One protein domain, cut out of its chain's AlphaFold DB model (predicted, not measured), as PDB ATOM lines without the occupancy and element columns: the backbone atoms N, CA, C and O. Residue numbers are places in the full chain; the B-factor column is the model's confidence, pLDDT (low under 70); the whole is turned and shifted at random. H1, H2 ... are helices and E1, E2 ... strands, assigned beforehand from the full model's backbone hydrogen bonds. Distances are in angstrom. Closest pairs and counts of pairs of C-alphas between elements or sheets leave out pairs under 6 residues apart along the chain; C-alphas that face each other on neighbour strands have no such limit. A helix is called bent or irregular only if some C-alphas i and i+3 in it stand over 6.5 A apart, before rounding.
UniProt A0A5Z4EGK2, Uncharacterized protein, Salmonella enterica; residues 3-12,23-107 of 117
ATOM      1  N   MET A   3      16.535  21.240  39.498       76.00
ATOM      2  CA  MET A   3      16.182  21.323  38.083       76.00
ATOM      3  C   MET A   3      17.313  20.775  37.216       76.00
ATOM      4  O   MET A   3      18.465  21.125  37.428       76.00
ATOM      5  N   THR A   4      17.003  19.991  36.187       74.94
ATOM      6  CA  THR A   4      17.984  19.615  35.156       74.94
ATOM      7  C   THR A   4      17.468  19.942  33.753       74.94
ATOM      8  O   THR A   4      16.278  20.190  33.575       74.94
ATOM      9  N   VAL A   5      18.363  20.019  32.767       72.06
ATOM     10  CA  VAL A   5      18.051  20.079  31.331       72.06
ATOM     11  C   VAL A   5      18.498  18.769  30.727       72.06
ATOM     12  O   VAL A   5      19.648  18.372  30.905       72.06
ATOM     13  N   GLU A   6      17.616  18.105  29.989       71.12
ATOM     14  CA  GLU A   6      17.906  16.770  29.476       71.12
ATOM     15  C   GLU A   6      17.556  16.643  27.999       71.12
ATOM     16  O   GLU A   6      16.632  17.299  27.511       71.12
ATOM     17  N   LEU A   7      18.310  15.801  27.291       63.12
ATOM     18  CA  LEU A   7      17.980  15.364  25.941       63.12
ATOM     19  C   LEU A   7      17.215  14.046  26.007       63.12
ATOM     20  O   LEU A   7      17.699  13.064  26.572       63.12
ATOM     21  N   LEU A   8      16.047  14.041  25.374       62.34
ATOM     22  CA  LEU A   8      15.245  12.856  25.111       62.34
ATOM     23  C   LEU A   8      15.431  12.445  23.643       62.34
ATOM     24  O   LEU A   8      14.910  13.126  22.760       62.34
ATOM     25  N   PRO A   9      16.153  11.357  23.341       56.06
ATOM     26  CA  PRO A   9      16.025  10.704  22.051       56.06
ATOM     27  C   PRO A   9      14.633  10.054  21.984       56.06
ATOM     28  O   PRO A   9      14.184   9.433  22.949       56.06
ATOM     29  N   ALA A  10      13.943  10.250  20.860       50.12
ATOM     30  CA  ALA A  10      12.491  10.119  20.685       50.12
ATOM     31  C   ALA A  10      11.850   8.774  21.104       50.12
ATOM     32  O   ALA A  10      10.635   8.708  21.271       50.12
ATOM     33  N   ASP A  11      12.636   7.726  21.345       54.03
ATOM     34  CA  ASP A  11      12.113   6.362  21.439       54.03
ATOM     35  C   ASP A  11      11.831   5.879  22.869       54.03
ATOM     36  O   ASP A  11      11.227   4.820  23.052       54.03
ATOM     37  N   ASN A  12      12.253   6.603  23.918       54.97
ATOM     38  CA  ASN A  12      11.992   6.137  25.285       54.97
ATOM     39  C   ASN A  12      12.065   7.222  26.375       54.97
ATOM     40  O   ASN A  12      13.095   7.409  27.027       54.97
ATOM     41  N   LEU A  23      20.614  22.754  37.981       82.94
ATOM     42  CA  LEU A  23      20.475  23.940  38.811       82.94
ATOM     43  C   LEU A  23      19.802  23.534  40.121       82.94
ATOM     44  O   LEU A  23      18.624  23.164  40.140       82.94
ATOM     45  N   ASP A  24      20.554  23.622  41.214       82.06
ATOM     46  CA  ASP A  24      20.006  23.470  42.556       82.06
ATOM     47  C   ASP A  24      19.266  24.752  42.960       82.06
ATOM     48  O   ASP A  24      19.820  25.851  42.954       82.06
ATOM     49  N   LEU A  25      17.984  24.605  43.286       78.19
ATOM     50  CA  LEU A  25      17.094  25.685  43.707       78.19
ATOM     51  C   LEU A  25      16.930  25.742  45.225       78.19
ATOM     52  O   LEU A  25      16.275  26.652  45.718       78.19
ATOM     53  N   SER A  26      17.522  24.805  45.968       79.06
ATOM     54  CA  SER A  26      17.539  24.818  47.437       79.06
ATOM     55  C   SER A  26      18.027  26.152  48.042       79.06
ATOM     56  O   SER A  26      17.436  26.586  49.030       79.06
ATOM     57  N   PRO A  27      19.013  26.876  47.464       81.44
ATOM     58  CA  PRO A  27      19.375  28.211  47.950       81.44
ATOM     59  C   PRO A  27      18.421  29.339  47.496       81.44
ATOM     60  O   PRO A  27      18.616  30.491  47.881       81.44
ATOM     61  N   LEU A  28      17.394  29.048  46.687       82.44
ATOM     62  CA  LEU A  28      16.511  30.024  46.031       82.44
ATOM     63  C   LEU A  28      15.012  29.754  46.329       82.44
ATOM     64  O   LEU A  28      14.227  29.546  45.396       82.44
ATOM     65  N   PRO A  29      14.559  29.826  47.597       77.06
ATOM     66  CA  PRO A  29      13.201  29.420  47.993       77.06
ATOM     67  C   PRO A  29      12.080  30.236  47.320       77.06
ATOM     68  O   PRO A  29      10.978  29.742  47.086       77.06
ATOM     69  N   GLY A  30      12.349  31.496  46.955       82.38
ATOM     70  CA  GLY A  30      11.392  32.323  46.207       82.38
ATOM     71  C   GLY A  30      11.152  31.834  44.775       82.38
ATOM     72  O   GLY A  30      10.044  31.967  44.256       82.38
ATOM     73  N   LEU A  31      12.172  31.246  44.144       81.81
ATOM     74  CA  LEU A  31      12.082  30.693  42.795       81.81
ATOM     75  C   LEU A  31      11.470  29.287  42.806       81.81
ATOM     76  O   LEU A  31      10.665  28.976  41.931       81.81
ATOM     77  N   GLU A  32      11.793  28.477  43.816       79.44
ATOM     78  CA  GLU A  32      11.201  27.151  44.047       79.44
ATOM     79  C   GLU A  32       9.665  27.215  44.011       79.44
ATOM     80  O   GLU A  32       9.040  26.608  43.139       79.44
ATOM     81  N   ARG A  33       9.062  28.079  44.835       78.94
ATOM     82  CA  ARG A  33       7.599  28.242  44.906       78.94
ATOM     83  C   ARG A  33       6.966  28.700  43.588       78.94
ATOM     84  O   ARG A  33       5.855  28.311  43.234       78.94
ATOM     85  N   VAL A  34       7.663  29.552  42.840       81.25
ATOM     86  CA  VAL A  34       7.180  30.050  41.541       81.25
ATOM     87  C   VAL A  34       7.161  28.931  40.510       81.25
ATOM     88  O   VAL A  34       6.234  28.857  39.700       81.25
ATOM     89  N   ILE A  35       8.160  28.053  40.548       79.31
ATOM     90  CA  ILE A  35       8.215  26.898  39.664       79.31
ATOM     91  C   ILE A  35       7.140  25.881  40.053       79.31
ATOM     92  O   ILE A  35       6.448  25.399  39.161       79.31
ATOM     93  N   GLU A  36       6.919  25.618  41.342       77.81
ATOM     94  CA  GLU A  36       5.813  24.767  41.806       77.81
ATOM     95  C   GLU A  36       4.469  25.238  41.234       77.81
ATOM     96  O   GLU A  36       3.818  24.487  40.501       77.81
ATOM     97  N   CYS A  37       4.119  26.515  41.433       78.25
ATOM     98  CA  CYS A  37       2.896  27.103  40.878       78.25
ATOM     99  C   CYS A  37       2.846  27.043  39.345       78.25
ATOM    100  O   CYS A  37       1.773  26.870  38.762       78.25
ATOM    101  N   TYR A  38       3.986  27.217  38.666       78.25
ATOM    102  CA  TYR A  38       4.048  27.054  37.216       78.25
ATOM    103  C   TYR A  38       3.675  25.619  36.842       78.25
ATOM    104  O   TYR A  38       2.837  25.417  35.974       78.25
ATOM    105  N   THR A  39       4.218  24.612  37.521       72.38
ATOM    106  CA  THR A  39       3.943  23.207  37.179       72.38
ATOM    107  C   THR A  39       2.534  22.750  37.474       72.38
ATOM    108  O   THR A  39       1.981  21.983  36.691       72.38
ATOM    109  N   GLU A  40       1.915  23.258  38.536       74.75
ATOM    110  CA  GLU A  40       0.509  22.982  38.826       74.75
ATOM    111  C   GLU A  40      -0.396  23.418  37.670       74.75
ATOM    112  O   GLU A  40      -1.291  22.670  37.277       74.75
ATOM    113  N   ARG A  41      -0.108  24.577  37.061       73.81
ATOM    114  CA  ARG A  41      -0.888  25.148  35.951       73.81
ATOM    115  C   ARG A  41      -0.777  24.385  34.631       73.81
ATOM    116  O   ARG A  41      -1.654  24.543  33.791       73.81
ATOM    117  N   PHE A  42       0.273  23.589  34.429       64.94
ATOM    118  CA  PHE A  42       0.487  22.821  33.194       64.94
ATOM    119  C   PHE A  42       0.036  21.349  33.308       64.94
ATOM    120  O   PHE A  42       0.476  20.505  32.527       64.94
ATOM    121  N   HIS A  43      -0.876  21.029  34.237       55.62
ATOM    122  CA  HIS A  43      -1.540  19.722  34.273       55.62
ATOM    123  C   HIS A  43      -2.540  19.549  33.114       55.62
ATOM    124  O   HIS A  43      -3.330  20.460  32.863       55.62
ATOM    125  N   PRO A  44      -2.568  18.381  32.438       51.16
ATOM    126  CA  PRO A  44      -1.807  17.163  32.710       51.16
ATOM    127  C   PRO A  44      -0.579  17.036  31.784       51.16
ATOM    128  O   PRO A  44      -0.681  16.587  30.644       51.16
ATOM    129  N   SER A  45       0.615  17.381  32.272       51.75
ATOM    130  CA  SER A  45       1.876  16.879  31.707       51.75
ATOM    131  C   SER A  45       1.920  15.343  31.830       51.75
ATOM    132  O   SER A  45       1.312  14.811  32.762       51.75
ATOM    133  N   PRO A  46       2.593  14.598  30.930       52.09
ATOM    134  CA  PRO A  46       2.438  13.146  30.807       52.09
ATOM    135  C   PRO A  46       3.019  12.396  32.017       52.09
ATOM    136  O   PRO A  46       4.150  11.932  31.980       52.09
ATOM    137  N   GLY A  47       2.214  12.258  33.073       59.44
ATOM    138  CA  GLY A  47       2.482  11.477  34.279       59.44
ATOM    139  C   GLY A  47       3.532  12.088  35.209       59.44
ATOM    140  O   GLY A  47       4.528  12.654  34.777       59.44
ATOM    141  N   MET A  48       3.327  11.951  36.515       67.12
ATOM    142  CA  MET A  48       4.437  11.977  37.466       67.12
ATOM    143  C   MET A  48       5.096  10.595  37.433       67.12
ATOM    144  O   MET A  48       4.389   9.587  37.370       67.12
ATOM    145  N   TRP A  49       6.422  10.509  37.470       71.81
ATOM    146  CA  TRP A  49       7.114   9.218  37.565       71.81
ATOM    147  C   TRP A  49       8.306   9.288  38.505       71.81
ATOM    148  O   TRP A  49       8.861  10.354  38.754       71.81
ATOM    149  N   TYR A  50       8.710   8.128  39.015       75.06
ATOM    150  CA  TYR A  50       9.923   7.998  39.809       75.06
ATOM    151  C   TYR A  50      11.110   7.633  38.918       75.06
ATOM    152  O   TYR A  50      10.976   6.810  38.010       75.06
ATOM    153  N   ARG A  51      12.282   8.198  39.208       73.19
ATOM    154  CA  ARG A  51      13.563   7.781  38.616       73.19
ATOM    155  C   ARG A  51      14.650   7.642  39.672       73.19
ATOM    156  O   ARG A  51      14.511   8.195  40.757       73.19
ATOM    157  N   GLN A  52      15.747   6.971  39.332       76.12
ATOM    158  CA  GLN A  52      16.981   7.040  40.115       76.12
ATOM    159  C   GLN A  52      17.942   8.068  39.506       76.12
ATOM    160  O   GLN A  52      18.159   8.065  38.297       76.12
ATOM    161  N   TYR A  53      18.500   8.949  40.336       75.31
ATOM    162  CA  TYR A  53      19.507   9.945  39.964       75.31
ATOM    163  C   TYR A  53      20.458  10.161  41.146       75.31
ATOM    164  O   TYR A  53      19.998  10.311  42.277       75.31
ATOM    165  N   GLN A  54      21.771  10.109  40.893       76.94
ATOM    166  CA  GLN A  54      22.823  10.213  41.922       76.94
ATOM    167  C   GLN A  54      22.594   9.297  43.150       76.94
ATOM    168  O   GLN A  54      22.791   9.691  44.293       76.94
ATOM    169  N   GLY A  55      22.133   8.060  42.922       78.38
ATOM    170  CA  GLY A  55      21.865   7.088  43.994       78.38
ATOM    171  C   GLY A  55      20.592   7.347  44.812       78.38
ATOM    172  O   GLY A  55      20.288   6.576  45.716       78.38
ATOM    173  N   GLN A  56      19.823   8.387  44.485       76.31
ATOM    174  CA  GLN A  56      18.567   8.733  45.148       76.31
ATOM    175  C   GLN A  56      17.376   8.514  44.213       76.31
ATOM    176  O   GLN A  56      17.511   8.558  42.988       76.31
ATOM    177  N   ARG A  57      16.195   8.250  44.783       75.00
ATOM    178  CA  ARG A  57      14.937   8.133  44.036       75.00
ATOM    179  C   ARG A  57      14.233   9.490  44.019       75.00
ATOM    180  O   ARG A  57      14.022  10.083  45.066       75.00
ATOM    181  N   TRP A  58      13.838   9.949  42.836       74.69
ATOM    182  CA  TRP A  58      13.261  11.277  42.622       74.69
ATOM    183  C   TRP A  58      11.886  11.158  41.982       74.69
ATOM    184  O   TRP A  58      11.758  10.524  40.927       74.69
ATOM    185  N   LEU A  59      10.872  11.793  42.576       75.44
ATOM    186  CA  LEU A  59       9.627  12.080  41.868       75.44
ATOM    187  C   LEU A  59       9.902  13.168  40.832       75.44
ATOM    188  O   LEU A  59      10.583  14.149  41.110       75.44
ATOM    189  N   THR A  60       9.417  12.961  39.617       72.75
ATOM    190  CA  THR A  60       9.719  13.801  38.463       72.75
ATOM    191  C   THR A  60       8.442  14.266  37.797       72.75
ATOM    192  O   THR A  60       7.504  13.489  37.611       72.75
ATOM    193  N   ARG A  61       8.466  15.525  37.357       73.88
ATOM    194  CA  ARG A  61       7.511  16.097  36.410       73.88
ATOM    195  C   ARG A  61       8.278  16.572  35.184       73.88
ATOM    196  O   ARG A  61       9.380  17.082  35.322       73.88
ATOM    197  N   SER A  62       7.719  16.394  33.993       72.19
ATOM    198  CA  SER A  62       8.268  16.979  32.766       72.19
ATOM    199  C   SER A  62       7.446  18.189  32.355       72.19
ATOM    200  O   SER A  62       6.218  18.174  32.439       72.19
ATOM    201  N   LEU A  63       8.135  19.230  31.896       72.12
ATOM    202  CA  LEU A  63       7.535  20.452  31.383       72.12
ATOM    203  C   LEU A  63       8.004  20.695  29.949       72.12
ATOM    204  O   LEU A  63       9.097  20.266  29.581       72.12
ATOM    205  N   PRO A  64       7.241  21.451  29.145       72.00
ATOM    206  CA  PRO A  64       7.716  21.921  27.855       72.00
ATOM    207  C   PRO A  64       8.921  22.860  28.019       72.00
ATOM    208  O   PRO A  64       8.773  24.016  28.431       72.00
ATOM    209  N   GLY A  65      10.104  22.370  27.640       73.81
ATOM    210  CA  GLY A  65      11.384  23.073  27.722       73.81
ATOM    211  C   GLY A  65      11.342  24.547  27.315       73.81
ATOM    212  O   GLY A  65      11.590  25.404  28.161       73.81
ATOM    213  N   PRO A  66      10.970  24.888  26.064       76.56
ATOM    214  CA  PRO A  66      10.985  26.276  25.606       76.56
ATOM    215  C   PRO A  66      10.060  27.215  26.386       76.56
ATOM    216  O   PRO A  66      10.434  28.353  26.660       76.56
ATOM    217  N   ALA A  67       8.849  26.768  26.742       77.00
ATOM    218  CA  ALA A  67       7.894  27.601  27.475       77.00
ATOM    219  C   ALA A  67       8.399  27.894  28.892       77.00
ATOM    220  O   ALA A  67       8.357  29.036  29.353       77.00
ATOM    221  N   PHE A  68       8.947  26.872  29.547       77.75
ATOM    222  CA  PHE A  68       9.530  27.012  30.868       77.75
ATOM    223  C   PHE A  68      10.807  27.871  30.866       77.75
ATOM    224  O   PHE A  68      10.972  28.749  31.707       77.75
ATOM    225  N   PHE A  69      11.686  27.711  29.877       81.19
ATOM    226  CA  PHE A  69      12.899  28.532  29.773       81.19
ATOM    227  C   PHE A  69      12.583  30.024  29.604       81.19
ATOM    228  O   PHE A  69      13.241  30.884  30.190       81.19
ATOM    229  N   LEU A  70      11.529  30.346  28.846       84.00
ATOM    230  CA  LEU A  70      11.041  31.719  28.714       84.00
ATOM    231  C   LEU A  70      10.476  32.274  30.030       84.00
ATOM    232  O   LEU A  70      10.622  33.471  30.283       84.00
ATOM    233  N   SER A  71       9.853  31.445  30.874       83.81
ATOM    234  CA  SER A  71       9.365  31.892  32.184       83.81
ATOM    235  C   SER A  71      10.522  32.174  33.152       83.81
ATOM    236  O   SER A  71      10.507  33.209  33.825       83.81
ATOM    237  N   LEU A  72      11.572  31.344  33.139       85.75
ATOM    238  CA  LEU A  72      12.784  31.533  33.945       85.75
ATOM    239  C   LEU A  72      13.565  32.806  33.611       85.75
ATOM    240  O   LEU A  72      14.180  33.389  34.500       85.75
ATOM    241  N   ARG A  73      13.510  33.303  32.368       88.62
ATOM    242  CA  ARG A  73      14.180  34.565  31.981       88.62
ATOM    243  C   ARG A  73      13.790  35.765  32.840       88.62
ATOM    244  O   ARG A  73      14.573  36.707  32.952       88.62
ATOM    245  N   ARG A  74      12.611  35.731  33.464       89.25
ATOM    246  CA  ARG A  74      12.149  36.763  34.407       89.25
ATOM    247  C   ARG A  74      13.021  36.858  35.664       89.25
ATOM    248  O   ARG A  74      12.993  37.885  36.326       89.25
ATOM    249  N   TRP A  75      13.813  35.825  35.940       89.25
ATOM    250  CA  TRP A  75      14.693  35.685  37.099       89.25
ATOM    251  C   TRP A  75      16.179  35.781  36.729       89.25
ATOM    252  O   TRP A  75      17.040  35.431  37.532       89.25
ATOM    253  N   ARG A  76      16.518  36.279  35.528       89.75
ATOM    254  CA  ARG A  76      17.915  36.409  35.054       89.75
ATOM    255  C   ARG A  76      18.800  37.319  35.917       89.75
ATOM    256  O   ARG A  76      19.995  37.421  35.677       89.75
ATOM    257  N   ASN A  77      18.208  38.087  36.828       90.88
ATOM    258  CA  ASN A  77      18.941  38.905  37.787       90.88
ATOM    259  C   ASN A  77      19.619  38.049  38.869       90.88
ATOM    260  O   ASN A  77      20.566  38.522  39.488       90.88
ATOM    261  N   ILE A  78      19.162  36.810  39.075       89.69
ATOM    262  CA  ILE A  78      19.811  35.828  39.944       89.69
ATOM    263  C   ILE A  78      20.981  35.192  39.165       89.69
ATOM    264  O   ILE A  78      20.742  34.631  38.089       89.69
ATOM    265  N   PRO A  79      22.237  35.281  39.650       89.19
ATOM    266  CA  PRO A  79      23.419  34.820  38.917       89.19
ATOM    267  C   PRO A  79      23.368  33.353  38.480       89.19
ATOM    268  O   PRO A  79      23.719  33.044  37.341       89.19
ATOM    269  N   GLU A  80      22.895  32.468  39.353       87.69
ATOM    270  CA  GLU A  80      22.782  31.027  39.124       87.69
ATOM    271  C   GLU A  80      21.791  30.741  37.992       87.69
ATOM    272  O   GLU A  80      22.085  29.989  37.061       87.69
ATOM    273  N   VAL A  81      20.644  31.430  38.010       85.88
ATOM    274  CA  VAL A  81      19.620  31.331  36.964       85.88
ATOM    275  C   VAL A  81      20.151  31.869  35.641       85.88
ATOM    276  O   VAL A  81      19.939  31.254  34.600       85.88
ATOM    277  N   ARG A  82      20.863  33.001  35.654       89.50
ATOM    278  CA  ARG A  82      21.470  33.567  34.444       89.50
ATOM    279  C   ARG A  82      22.464  32.601  33.809       89.50
ATOM    280  O   ARG A  82      22.343  32.321  32.623       89.50
ATOM    281  N   CYS A  83      23.398  32.076  34.601       87.38
ATOM    282  CA  CYS A  83      24.409  31.127  34.136       87.38
ATOM    283  C   CYS A  83      23.754  29.878  33.529       87.38
ATOM    284  O   CYS A  83      24.119  29.434  32.436       87.38
ATOM    285  N   PHE A  84      22.722  29.360  34.198       85.88
ATOM    286  CA  PHE A  84      21.939  28.236  33.708       85.88
ATOM    287  C   PHE A  84      21.214  28.554  32.392       85.88
ATOM    288  O   PHE A  84      21.234  27.741  31.470       85.88
ATOM    289  N   LEU A  85      20.603  29.734  32.258       86.06
ATOM    290  CA  LEU A  85      19.940  30.142  31.020       86.06
ATOM    291  C   LEU A  85      20.940  30.249  29.860       86.06
ATOM    292  O   LEU A  85      20.732  29.632  28.819       86.06
ATOM    293  N   GLU A  86      22.036  30.980  30.049       89.25
ATOM    294  CA  GLU A  86      23.041  31.237  29.009       89.25
ATOM    295  C   GLU A  86      23.723  29.949  28.529       89.25
ATOM    296  O   GLU A  86      23.915  29.752  27.327       89.25
ATOM    297  N   SER A  87      24.019  29.028  29.450       85.69
ATOM    298  CA  SER A  87      24.702  27.767  29.130       85.69
ATOM    299  C   SER A  87      23.835  26.804  28.315       85.69
ATOM    300  O   SER A  87      24.363  26.006  27.532       85.69
ATOM    301  N   HIS A  88      22.507  26.872  28.470       82.00
ATOM    302  CA  HIS A  88      21.603  25.868  27.906       82.00
ATOM    303  C   HIS A  88      20.643  26.397  26.837       82.00
ATOM    304  O   HIS A  88      20.083  25.590  26.095       82.00
ATOM    305  N   GLU A  89      20.499  27.719  26.679       81.19
ATOM    306  CA  GLU A  89      19.568  28.363  25.740       81.19
ATOM    307  C   GLU A  89      19.612  27.752  24.332       81.19
ATOM    308  O   GLU A  89      18.571  27.419  23.758       81.19
ATOM    309  N   ARG A  90      20.821  27.544  23.795       78.44
ATOM    310  CA  ARG A  90      21.019  26.980  22.454       78.44
ATOM    311  C   ARG A  90      20.384  25.599  22.294       78.44
ATOM    312  O   ARG A  90      19.800  25.325  21.254       78.44
ATOM    313  N   PHE A  91      20.456  24.750  23.318       73.06
ATOM    314  CA  PHE A  91      19.909  23.395  23.271       73.06
ATOM    315  C   PHE A  91      18.383  23.420  23.369       73.06
ATOM    316  O   PHE A  91      17.703  22.694  22.645       73.06
ATOM    317  N   ILE A  92      17.841  24.315  24.203       73.44
ATOM    318  CA  ILE A  92      16.396  24.468  24.374       73.44
ATOM    319  C   ILE A  92      15.736  24.987  23.096       73.44
ATOM    320  O   ILE A  92      14.687  24.484  22.710       73.44
ATOM    321  N   PHE A  93      16.309  25.991  22.426       73.50
ATOM    322  CA  PHE A  93      15.670  26.591  21.248       73.50
ATOM    323  C   PHE A  93      16.024  25.901  19.932       73.50
ATOM    324  O   PHE A  93      15.188  25.922  19.029       73.50
ATOM    325  N   ALA A  94      17.172  25.220  19.829       67.19
ATOM    326  CA  ALA A  94      17.453  24.345  18.688       67.19
ATOM    327  C   ALA A  94      16.401  23.229  18.555       67.19
ATOM    328  O   ALA A  94      16.032  22.872  17.438       67.19
ATOM    329  N   SER A  95      15.831  22.767  19.677       59.53
ATOM    330  CA  SER A  95      14.735  21.787  19.674       59.53
ATOM    331  C   SER A  95      13.495  22.215  18.883       59.53
ATOM    332  O   SER A  95      12.764  21.367  18.385       59.53
ATOM    333  N   ARG A  96      13.247  23.527  18.734       60.56
ATOM    334  CA  ARG A  96      12.104  24.039  17.957       60.56
ATOM    335  C   ARG A  96      12.259  23.823  16.452       60.56
ATOM    336  O   ARG A  96      11.273  23.943  15.735       60.56
ATOM    337  N   GLN A  97      13.483  23.583  15.983       57.06
ATOM    338  CA  GLN A  97      13.825  23.466  14.564       57.06
ATOM    339  C   GLN A  97      14.333  22.061  14.188       57.06
ATOM    340  O   GLN A  97      14.480  21.776  13.002       57.06
ATOM    341  N   SER A  98      14.600  21.179  15.160       51.31
ATOM    342  CA  SER A  98      15.125  19.831  14.913       51.31
ATOM    343  C   SER A  98      14.025  18.766  14.864       51.31
ATOM    344  O   SER A  98      13.165  18.706  15.737       51.31
ATOM    345  N   VAL A  99      14.112  17.872  13.874       46.44
ATOM    346  CA  VAL A  99      13.224  16.704  13.676       46.44
ATOM    347  C   VAL A  99      13.317  15.700  14.834       46.44
ATOM    348  O   VAL A  99      12.363  14.987  15.129       46.44
ATOM    349  N   THR A 100      14.458  15.653  15.524       49.22
ATOM    350  CA  THR A 100      14.608  14.913  16.778       49.22
ATOM    351  C   THR A 100      13.957  15.740  17.881       49.22
ATOM    352  O   THR A 100      14.425  16.843  18.160       49.22
ATOM    353  N   GLU A 101      12.869  15.248  18.477       49.50
ATOM    354  CA  GLU A 101      12.143  15.929  19.555       49.50
ATOM    355  C   GLU A 101      13.023  16.082  20.808       49.50
ATOM    356  O   GLU A 101      12.916  15.328  21.775       49.50
ATOM    357  N   VAL A 102      13.909  17.075  20.811       47.31
ATOM    358  CA  VAL A 102      14.695  17.444  21.984       47.31
ATOM    359  C   VAL A 102      13.740  18.052  23.007       47.31
ATOM    360  O   VAL A 102      13.414  19.234  22.990       47.31
ATOM    361  N   ARG A 103      13.235  17.211  23.902       53.12
ATOM    362  CA  ARG A 103      12.347  17.632  24.983       53.12
ATOM    363  C   ARG A 103      13.183  17.952  26.211       53.12
ATOM    364  O   ARG A 103      13.756  17.054  26.819       53.12
ATOM    365  N   CYS A 104      13.225  19.222  26.590       52.47
ATOM    366  CA  CYS A 104      13.899  19.631  27.817       52.47
ATOM    367  C   CYS A 104      12.930  19.467  28.983       52.47
ATOM    368  O   CYS A 104      12.011  20.266  29.146       52.47
ATOM    369  N   ASN A 105      13.127  18.412  29.762       58.22
ATOM    370  CA  ASN A 105      12.376  18.192  30.990       58.22
ATOM    371  C   ASN A 105      12.937  19.085  32.084       58.22
ATOM    372  O   ASN A 105      14.143  19.280  32.142       58.22
ATOM    373  N   VAL A 106      12.068  19.593  32.945       55.09
ATOM    374  CA  VAL A 106      12.423  20.440  34.082       55.09
ATOM    375  C   VAL A 106      12.008  19.685  35.315       55.09
ATOM    376  O   VAL A 106      10.830  19.404  35.505       55.09
ATOM    377  N   TRP A 107      12.988  19.361  36.134       64.25
ATOM    378  CA  TRP A 107      12.847  18.417  37.222       64.25
ATOM    379  C   TRP A 107      12.454  19.193  38.461       64.25
ATOM    380  O   TRP A 107      12.906  20.316  38.679       64.25
TER     381      TRP A 107
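This is residues 3 to 12 and 23 to 107 of the 117 residues of an uncharacterized protein of Salmonella enterica (UniProt A0A5Z4EGK2). A helical hairpin of H2 and H3 and a small two-stranded hairpin of E2 and E3 lie at opposite sides of the domain, and the short strand E1 runs through the middle between them. H1 lies off to the side near H2, and the turn end of the strand hairpin, residues 52 to 57, sticks out. The printed part has 95 residues, with three named helices and three named strands in the order E1, H1, E2, E3, H2, H3; the one named sheet is E2 - E3, antiparallel, and the class is mixed, helices and strands. The whole is compact, with a radius of gyration of the C-alphas of 13.4 A, and its rounded outline spans 36 by 31 by 28 A.

E1, residues 3 to 7, pairs with no named strand, and its centre is the nearest of the elements to the mean of all C-alphas, at 5.7 A. H1, residues 29 to 41, is apart from E1. E2, residues 49 to 53, and E3, residues 56 to 60, are antiparallel neighbours that form a hairpin with a tight link of 2 residues, and their N-to-C directions stand at 144 degrees. The C-alphas of Tyr 50 and Leu 59, which face each other, are 4.6 A apart. Within hydrogen-bond range across this pair are, for instance, N 51 and O 58 at 2.9 A and N 58 and O 51 at 2.8 A. E2 and E3 are both apart from E1. H2, residues 65 to 75, touches H3, residues 79 to 94, with 12 pairs of C-alphas within 8 A. The closest C-alphas of the two are those of Pro 66 and Ile 92, 5.8 A apart. They run opposite ways at a shallow tilt of 26 degrees and form a helical hairpin. H1 touches no helix, but H1 and H2 are near each other, with 10 pairs of C-alphas within 10 A; H1 and H3 are apart. E1 and H2 are only just apart, with their closest C-alphas 8.2 A from each other. The closest C-alphas of E1 and H3 are those of Val 5 and His 88, at 7.6 A. The O i to N i+4 pairs within hydrogen-bond range are 8 of 9 in H1, 5 of 7 in H2 and 10 of 12 in H3.

E1 begins with C-alpha 3 at (16.182, 21.323, 38.083) and measures 13.6 A from first to last C-alpha. H1 has 13 residues and measures 19.0 A. E2 measures 12.6 A and E3 12.2 A. H2 begins with C-alpha 65 at (11.384, 23.073, 27.722) and measures 16.1 A; it is neither bent nor irregular, but only just: C-alphas 71 and 74 are 6.0 A apart. H3, the longest helix with 16 residues, measures 23.5 A and ends with C-alpha 94 at (17.453, 24.345, 18.688). H3 is irregular, with C-alphas 87 and 90 7.7 A apart, and has a kink of 48 degrees near residue 88.

The two C-alphas farthest apart are those of Asp 11 and Asn 77, at 37.1 A, while the first and last printed C-alphas, of Met 3 and Trp 107, are 4.5 A apart. Residues 13 to 22 are not printed, and C-alphas 12 and 23 are 23.9 A apart across this cut, which falls in the link from E1 to H1. Of the links that are printed whole, H1 to E2 is short with 7 residues, and E2 to E3, E3 to H2 and H2 to H3 are tight. Residues 95 to 107 form a long stretch with no named element. The mean pLDDT of the printed part is 72.9, and it is under 70 at residues 7 to 12, 42 to 48 and 94 to 107.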